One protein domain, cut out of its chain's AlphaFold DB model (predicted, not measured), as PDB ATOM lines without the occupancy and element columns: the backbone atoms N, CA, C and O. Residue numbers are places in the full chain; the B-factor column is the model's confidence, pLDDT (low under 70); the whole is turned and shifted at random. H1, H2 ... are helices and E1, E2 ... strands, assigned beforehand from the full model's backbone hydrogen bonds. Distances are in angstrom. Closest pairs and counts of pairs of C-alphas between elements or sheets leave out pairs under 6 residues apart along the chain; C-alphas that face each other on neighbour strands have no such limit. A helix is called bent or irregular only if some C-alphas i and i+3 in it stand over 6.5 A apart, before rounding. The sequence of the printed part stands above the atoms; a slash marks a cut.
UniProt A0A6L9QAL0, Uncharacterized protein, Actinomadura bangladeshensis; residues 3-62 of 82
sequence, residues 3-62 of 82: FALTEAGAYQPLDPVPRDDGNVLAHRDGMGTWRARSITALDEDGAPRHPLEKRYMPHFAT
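This is residues 3 to 62 of the 82 residues of an uncharacterized protein of Actinomadura bangladeshensis (UniProt A0A6L9QAL0). Picture one small five-stranded sheet, curled like part of a barrel and folded back on itself, with the hairpin E1 and E2 facing E3 and E5 across the hinge strand E4. A short helix lies at each end of the longest axis: H1 follows E4 and runs out into residues 43 to 48, which stick out, while H2 sits by the end of E2. The printed part has 60 residues, with five named strands and two named helices in the order E1, E2, E3, E4, H1, E5, H2. The mixed sheet runs E2, E1, E4, E3, E5, and the class is mixed, helices and strands. The whole is compact, with a radius of gyration of the C-alphas of 10.7 A, and spans 28 by 27 by 21 A.

Find C-alpha 3 at (163.021, 238.748, 236.489); from there E1 runs through residues 3 to 6. E2 is residues 11 to 14; each of these two strands is 9.5 A long. Look next at C-alpha 24, at (162.075, 232.753, 225.950), where E3 begins, residues 24 to 28, 13.4 A. E4, residues 34 to 38, is 13.6 A long, and H1, residues 39 to 45, follows at once over 10.4 A. E5, residues 54 to 56, covers 6.5 A. H2, residues 59 to 62, covers 5.4 A and ends at C-alpha 62, (161.171, 224.001, 235.817).

Begin at E1, whose pairing is staggered: residues 3 to 5 pair with E2 and residues 5 to 6 with E4. E1 and E2 form an antiparallel hairpin, with N 12 and O 4 2.8 A apart. E1 and E4 are parallel at 54 degrees, with N 5 and O 34 at 2.8 A. E3 and E4 form the second hairpin, antiparallel at 159 degrees; look at N 25 and O 37, 2.9 A. E3 and E5 are antiparallel, with N 56 and O 24 at 2.8 A. In this folded sheet, bent back into two leaves, the closest C-alphas of edge strands E2 and E5 are those of Leu 14 and Tyr 56, 6.4 A apart. E4, H1 and E5 make a split strand-helix-strand unit, two strands of one sheet joined through a helix with E3 between them in the sheet, and its crossover is right-handed. H1 only grazes the sheet with residues 39 to 42; the C-alphas of Val 24 and Ile 39, its closest to E3, are 5.8 A apart. H2 only grazes it too, and its closest C-alpha to E2 is that of His 59, 4.6 A from that of Leu 14. H1 and H2 are apart. In H1, 2 of 3 O i to N i+4 pairs are within hydrogen-bond range; H2 is too short for such a pair.

The two C-alphas farthest apart are those of Gly 46 and Thr 62, 28.6 A. The printed part has no cut, and no link is long. The mean pLDDT of the printed part is 90.9; look at residues 41 to 46 for the values under 70.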
ATOM      1  N   PHE A   3     164.290 238.126 236.872       97.19
ATOM      2  CA  PHE A   3     163.021 238.748 236.489       97.19
ATOM      3  C   PHE A   3     163.254 239.606 235.255       97.19
ATOM      4  O   PHE A   3     163.951 240.617 235.333       97.19
ATOM      5  N   ALA A   4     162.701 239.179 234.124       97.62
ATOM      6  CA  ALA A   4     162.870 239.852 232.848       97.62
ATOM      7  C   ALA A   4     161.585 240.576 232.447       97.62
ATOM      8  O   ALA A   4     160.493 240.026 232.551       97.62
ATOM      9  N   LEU A   5     161.722 241.823 232.017       97.44
ATOM     10  CA  LEU A   5     160.630 242.667 231.569       97.44
ATOM     11  C   LEU A   5     160.240 242.284 230.140       97.44
ATOM     12  O   LEU A   5     161.057 242.369 229.221       97.44
ATOM     13  N   THR A   6     158.995 241.856 229.979       94.38
ATOM     14  CA  THR A   6     158.385 241.546 228.683       94.38
ATOM     15  C   THR A   6     158.017 242.818 227.923       94.38
ATOM     16  O   THR A   6     157.897 243.893 228.514       94.38
ATOM     17  N   GLU A   7     157.783 242.698 226.618       89.06
ATOM     18  CA  GLU A   7     157.287 243.801 225.776       89.06
ATOM     19  C   GLU A   7     155.940 244.357 226.264       89.06
ATOM     20  O   GLU A   7     155.705 245.560 226.194       89.06
ATOM     21  N   ALA A   8     155.099 243.512 226.871       90.38
ATOM     22  CA  ALA A   8     153.838 243.912 227.499       90.38
ATOM     23  C   ALA A   8     154.011 244.646 228.848       90.38
ATOM     24  O   ALA A   8     153.027 244.953 229.517       90.38
ATOM     25  N   GLY A   9     155.246 244.894 229.297       94.25
ATOM     26  CA  GLY A   9     155.533 245.598 230.551       94.25
ATOM     27  C   GLY A   9     155.380 244.744 231.816       94.25
ATOM     28  O   GLY A   9     155.529 245.257 232.925       94.25
ATOM     29  N   ALA A  10     155.123 243.441 231.682       95.69
ATOM     30  CA  ALA A  10     155.055 242.511 232.806       95.69
ATOM     31  C   ALA A  10     156.420 241.864 233.080       95.69
ATOM     32  O   ALA A  10     157.173 241.567 232.150       95.69
ATOM     33  N   TYR A  11     156.723 241.583 234.349       96.75
ATOM     34  CA  TYR A  11     157.910 240.810 234.715       96.75
ATOM     35  C   TYR A  11     157.640 239.309 234.616       96.75
ATOM     36  O   TYR A  11     156.760 238.775 235.289       96.75
ATOM     37  N   GLN A  12     158.461 238.623 233.829       96.38
ATOM     38  CA  GLN A  12     158.462 237.178 233.693       96.38
ATOM     39  C   GLN A  12     159.659 236.571 234.446       96.38
ATOM     40  O   GLN A  12     160.811 236.912 234.155       96.38
ATOM     41  N   PRO A  13     159.423 235.654 235.401       97.06
ATOM     42  CA  PRO A  13     160.498 234.925 236.056       97.06
ATOM     43  C   PRO A  13     161.093 233.861 235.126       97.06
ATOM     44  O   PRO A  13     160.377 232.996 234.611       97.06
ATOM     45  N   LEU A  14     162.411 233.894 234.954       97.25
ATOM     46  CA  LEU A  14     163.172 232.932 234.160       97.25
ATOM     47  C   LEU A  14     164.207 232.222 235.030       97.25
ATOM     48  O   LEU A  14     164.697 232.755 236.039       97.25
ATOM     49  N   ASP A  15     164.584 231.019 234.617       96.44
ATOM     50  CA  ASP A  15     165.744 230.359 235.193       96.44
ATOM     51  C   ASP A  15     167.015 231.178 234.927       96.44
ATOM     52  O   ASP A  15     167.155 231.799 233.877       96.44
ATOM     53  N   PRO A  16     167.955 231.235 235.886       95.31
ATOM     54  CA  PRO A  16     169.115 232.116 235.770       95.31
ATOM     55  C   PRO A  16     170.155 231.611 234.759       95.31
ATOM     56  O   PRO A  16     170.990 232.389 234.304       95.31
ATOM     57  N   VAL A  17     170.122 230.318 234.429       95.62
ATOM     58  CA  VAL A  17     171.055 229.680 233.499       95.62
ATOM     59  C   VAL A  17     170.374 229.565 232.130       95.62
ATOM     60  O   VAL A  17     169.287 228.983 232.065       95.62
ATOM     61  N   PRO A  18     170.974 230.103 231.052       95.94
ATOM     62  CA  PRO A  18     170.478 229.907 229.694       95.94
ATOM     63  C   PRO A  18     170.364 228.427 229.331       95.94
ATOM     64  O   PRO A  18     171.169 227.609 229.781       95.94
ATOM     65  N   ARG A  19     169.398 228.093 228.479       94.19
ATOM     66  CA  ARG A  19     169.196 226.739 227.963       94.19
ATOM     67  C   ARG A  19     168.799 226.781 226.496       94.19
ATOM     68  O   ARG A  19     167.934 227.570 226.127       94.19
ATOM     69  N   ASP A  20     169.377 225.906 225.680       93.44
ATOM     70  CA  ASP A  20     169.124 225.879 224.232       93.44
ATOM     71  C   ASP A  20     167.688 225.464 223.869       93.44
ATOM     72  O   ASP A  20     167.180 225.863 222.815       93.44
ATOM     73  N   ASP A  21     167.029 224.727 224.768       93.50
ATOM     74  CA  ASP A  21     165.620 224.319 224.704       93.50
ATOM     75  C   ASP A  21     164.651 225.343 225.325       93.50
ATOM     76  O   ASP A  21     163.446 225.102 225.385       93.50
ATOM     77  N   GLY A  22     165.154 226.487 225.799       94.06
ATOM     78  CA  GLY A  22     164.335 227.554 226.359       94.06
ATOM     79  C   GLY A  22     163.472 228.241 225.299       94.06
ATOM     80  O   GLY A  22     163.951 228.548 224.207       94.06
ATOM     81  N   ASN A  23     162.212 228.530 225.632       94.12
ATOM     82  CA  ASN A  23     161.252 229.175 224.726       94.12
ATOM     83  C   ASN A  23     161.169 230.709 224.874       94.12
ATOM     84  O   ASN A  23     160.370 231.353 224.191       94.12
ATOM     85  N   VAL A  24     161.994 231.301 225.741       95.31
ATOM     86  CA  VAL A  24     162.075 232.753 225.950       95.31
ATOM     87  C   VAL A  24     163.449 233.250 225.545       95.31
ATOM     88  O   VAL A  24     164.463 232.696 225.964       95.31
ATOM     89  N   LEU A  25     163.492 234.330 224.775       95.62
ATOM     90  CA  LEU A  25     164.721 235.072 224.544       95.62
ATOM     91  C   LEU A  25     164.842 236.158 225.587       95.62
ATOM     92  O   LEU A  25     163.904 236.926 225.785       95.62
ATOM     93  N   ALA A  26     165.999 236.230 226.236       96.50
ATOM     94  CA  ALA A  26     166.299 237.328 227.130       96.50
ATOM     95  C   ALA A  26     167.734 237.815 226.973       96.50
ATOM     96  O   ALA A  26     168.649 237.064 226.622       96.50
ATOM     97  N   HIS A  27     167.924 239.096 227.248       95.81
ATOM     98  CA  HIS A  27     169.229 239.731 227.340       95.81
ATOM     99  C   HIS A  27     169.189 240.818 228.409       95.81
ATOM    100  O   HIS A  27     168.120 241.263 228.829       95.81
ATOM    101  N   ARG A  28     170.370 241.248 228.848       96.50
ATOM    102  CA  ARG A  28     170.514 242.403 229.725       96.50
ATOM    103  C   ARG A  28     170.803 243.632 228.866       96.50
ATOM    104  O   ARG A  28     171.761 243.608 228.096       96.50
ATOM    105  N   ASP A  29     169.960 244.653 228.962       94.06
ATOM    106  CA  ASP A  29     170.132 245.907 228.228       94.06
ATOM    107  C   ASP A  29     171.226 246.794 228.853       94.06
ATOM    108  O   ASP A  29     171.800 246.471 229.899       94.06
ATOM    109  N   GLY A  30     171.532 247.923 228.206       94.19
ATOM    110  CA  GLY A  30     172.571 248.857 228.659       94.19
ATOM    111  C   GLY A  30     172.301 249.502 230.025       94.19
ATOM    112  O   GLY A  30     173.236 249.969 230.667       94.19
ATOM    113  N   MET A  31     171.052 249.485 230.504       94.69
ATOM    114  CA  MET A  31     170.672 249.965 231.841       94.69
ATOM    115  C   MET A  31     170.724 248.849 232.891       94.69
ATOM    116  O   MET A  31     170.378 249.052 234.053       94.69
ATOM    117  N   GLY A  32     171.136 247.643 232.497       94.88
ATOM    118  CA  GLY A  32     171.179 246.487 233.375       94.88
ATOM    119  C   GLY A  32     169.823 245.811 233.577       94.88
ATOM    120  O   GLY A  32     169.758 244.896 234.405       94.88
ATOM    121  N   THR A  33     168.783 246.210 232.837       95.88
ATOM    122  CA  THR A  33     167.447 245.608 232.896       95.88
ATOM    123  C   THR A  33     167.412 244.358 232.034       95.88
ATOM    124  O   THR A  33     167.919 244.335 230.914       95.88
ATOM    125  N   TRP A  34     166.809 243.292 232.547       97.62
ATOM    126  CA  TRP A  34     166.552 242.104 231.745       97.62
ATOM    127  C   TRP A  34     165.341 242.350 230.856       97.62
ATOM    128  O   TRP A  34     164.268 242.664 231.363       97.62
ATOM    129  N   ARG A  35     165.507 242.198 229.545       96.12
ATOM    130  CA  ARG A  35     164.429 242.250 228.552       96.12
ATOM    131  C   ARG A  35     164.113 240.842 228.091       96.12
ATOM    132  O   ARG A  35     165.040 240.050 227.932       96.12
ATOM    133  N   ALA A  36     162.836 240.545 227.889       95.06
ATOM    134  CA  ALA A  36     162.373 239.254 227.405       95.06
ATOM    135  C   ALA A  36     161.342 239.393 226.283       95.06
ATOM    136  O   ALA A  36     160.493 240.282 226.318       95.06
ATOM    137  N   ARG A  37     161.378 238.449 225.343       92.81
ATOM    138  CA  ARG A  37     160.327 238.216 224.345       92.81
ATOM    139  C   ARG A  37     160.196 236.726 224.048       92.81
ATOM    140  O   ARG A  37     161.130 235.953 224.291       92.81
ATOM    141  N   SER A  38     159.030 236.302 223.569       89.88
ATOM    142  CA  SER A  38     158.833 234.911 223.154       89.88
ATOM    143  C   SER A  38     159.604 234.632 221.864       89.88
ATOM    144  O   SER A  38     159.793 235.518 221.035       89.88
ATOM    145  N   ILE A  39     160.052 233.386 221.677       86.81
ATOM    146  CA  ILE A  39     160.625 232.973 220.386       86.81
ATOM    147  C   ILE A  39     159.575 233.071 219.275       86.81
ATOM    148  O   ILE A  39     159.909 233.493 218.179       86.81
ATOM    149  N   THR A  40     158.312 232.762 219.580       81.31
ATOM    150  CA  THR A  40     157.216 232.836 218.604       81.31
ATOM    151  C   THR A  40     157.022 234.242 218.040       81.31
ATOM    152  O   THR A  40     156.699 234.369 216.868       81.31
ATOM    153  N   ALA A  41     157.291 235.295 218.822       69.56
ATOM    154  CA  ALA A  41     157.239 236.672 218.327       69.56
ATOM    155  C   ALA A  41     158.305 236.954 217.247       69.56
ATOM    156  O   ALA A  41     158.088 237.786 216.376       69.56
ATOM    157  N   LEU A  42     159.444 236.244 217.242       68.44
ATOM    158  CA  LEU A  42     160.402 236.359 216.132       68.44
ATOM    159  C   LEU A  42     159.830 235.820 214.823       68.44
ATOM    160  O   LEU A  42     160.067 236.406 213.770       68.44
ATOM    161  N   ASP A  43     159.138 234.683 214.902       65.06
ATOM    162  CA  ASP A  43     158.626 233.979 213.730       65.06
ATOM    163  C   ASP A  43     157.434 234.727 213.114       65.06
ATOM    164  O   ASP A  43     157.287 234.736 211.894       65.06
ATOM    165  N   GLU A  44     156.614 235.388 213.938       64.00
ATOM    166  CA  GLU A  44     155.457 236.163 213.472       64.00
ATOM    167  C   GLU A  44     155.836 237.553 212.940       64.00
ATOM    168  O   GLU A  44     155.365 237.941 211.871       64.00
ATOM    169  N   ASP A  45     156.724 238.284 213.623       67.19
ATOM    170  CA  ASP A  45     157.091 239.653 213.228       67.19
ATOM    171  C   ASP A  45     158.306 239.711 212.281       67.19
ATOM    172  O   ASP A  45     158.699 240.786 211.820       67.19
ATOM    173  N   GLY A  46     158.961 238.572 212.015       69.38
ATOM    174  CA  GLY A  46     160.205 238.502 211.239       69.38
ATOM    175  C   GLY A  46     161.365 239.279 211.876       69.38
ATOM    176  O   GLY A  46     162.349 239.609 211.206       69.38
ATOM    177  N   ALA A  47     161.248 239.619 213.162       76.19
ATOM    178  CA  ALA A  47     162.181 240.495 213.845       76.19
ATOM    179  C   ALA A  47     163.540 239.795 214.032       76.19
ATOM    180  O   ALA A  47     163.599 238.676 214.547       76.19
ATOM    181  N   PRO A  48     164.667 240.446 213.689       82.56
ATOM    182  CA  PRO A  48     165.975 239.852 213.900       82.56
ATOM    183  C   PRO A  48     166.252 239.655 215.393       82.56
ATOM    184  O   PRO A  48     165.844 240.443 216.257       82.56
ATOM    185  N   ARG A  49     166.995 238.593 215.704       86.38
ATOM    186  CA  ARG A  49     167.491 238.331 217.055       86.38
ATOM    187  C   ARG A  49     168.543 239.375 217.432       86.38
ATOM    188  O   ARG A  49     169.479 239.619 216.673       86.38
ATOM    189  N   HIS A  50     168.427 239.960 218.620       85.75
ATOM    190  CA  HIS A  50     169.456 240.846 219.148       85.75
ATOM    191  C   HIS A  50     170.713 240.020 219.504       85.75
ATOM    192  O   HIS A  50     170.579 238.942 220.090       85.75
ATOM    193  N   PRO A  51     171.945 240.491 219.220       90.56
ATOM    194  CA  PRO A  51     173.163 239.677 219.365       90.56
ATOM    195  C   PRO A  51     173.418 239.130 220.776       90.56
ATOM    196  O   PRO A  51     174.066 238.100 220.944       90.56
ATOM    197  N   LEU A  52     172.913 239.822 221.801       93.50
ATOM    198  CA  LEU A  52     173.067 239.427 223.205       93.50
ATOM    199  C   LEU A  52     171.950 238.511 223.716       93.50
ATOM    200  O   LEU A  52     172.007 238.065 224.862       93.50
ATOM    201  N   GLU A  53     170.922 238.245 222.907       94.69
ATOM    202  CA  GLU A  53     169.828 237.370 223.313       94.69
ATOM    203  C   GLU A  53     170.315 235.944 223.479       94.69
ATOM    204  O   GLU A  53     170.908 235.352 222.575       94.69
ATOM    205  N   LYS A  54     169.982 235.352 224.621       95.75
ATOM    206  CA  LYS A  54     170.133 233.926 224.898       95.75
ATOM    207  C   LYS A  54     168.760 233.315 225.145       95.75
ATOM    208  O   LYS A  54     167.813 234.028 225.467       95.75
ATOM    209  N   ARG A  55     168.662 231.999 224.971       96.31
ATOM    210  CA  ARG A  55     167.445 231.246 225.275       96.31
ATOM    211  C   ARG A  55     167.406 230.911 226.760       96.31
ATOM    212  O   ARG A  55     168.417 230.520 227.339       96.31
ATOM    213  N   TYR A  56     166.243 231.081 227.363       97.19
ATOM    214  CA  TYR A  56     165.969 230.832 228.768       97.19
ATOM    215  C   TYR A  56     164.660 230.068 228.909       97.19
ATOM    216  O   TYR A  56     163.761 230.176 228.073       97.19
ATOM    217  N   MET A  57     164.555 229.313 229.999       96.88
ATOM    218  CA  MET A  57     163.332 228.609 230.349       96.88
ATOM    219  C   MET A  57     162.524 229.439 231.362       96.88
ATOM    220  O   MET A  57     163.107 229.950 232.328       96.88
ATOM    221  N   PRO A  58     161.199 229.592 231.180       95.44
ATOM    222  CA  PRO A  58     160.317 230.147 232.193       95.44
ATOM    223  C   PRO A  58     160.432 229.357 233.491       95.44
ATOM    224  O   PRO A  58     160.343 228.131 233.483       95.44
ATOM    225  N   HIS A  59     160.567 230.052 234.618       94.81
ATOM    226  CA  HIS A  59     160.790 229.379 235.897       94.81
ATOM    227  C   HIS A  59     159.632 228.446 236.279       94.81
ATOM    228  O   HIS A  59     159.846 227.387 236.858       94.81
ATOM    229  N   PHE A  60     158.390 228.794 235.927       92.25
ATOM    230  CA  PHE A  60     157.237 227.938 236.224       92.25
ATOM    231  C   PHE A  60     157.316 226.566 235.532       92.25
ATOM    232  O   PHE A  60     156.737 225.611 236.038       92.25
ATOM    233  N   ALA A  61     158.032 226.459 234.405       92.44
ATOM    234  CA  ALA A  61     158.188 225.210 233.666       92.44
ATOM    235  C   ALA A  61     159.197 224.255 234.328       92.44
ATOM    236  O   ALA A  61     159.154 223.051 234.092       92.44
ATOM    237  N   THR A  62     160.102 224.775 235.162       91.31
ATOM    238  CA  THR A  62     161.171 224.001 235.817       91.31
ATOM    239  C   THR A  62     161.031 223.942 237.336       91.31
ATOM    240  O   THR A  62     161.682 223.126 237.997       91.31
TER     241      THR A  62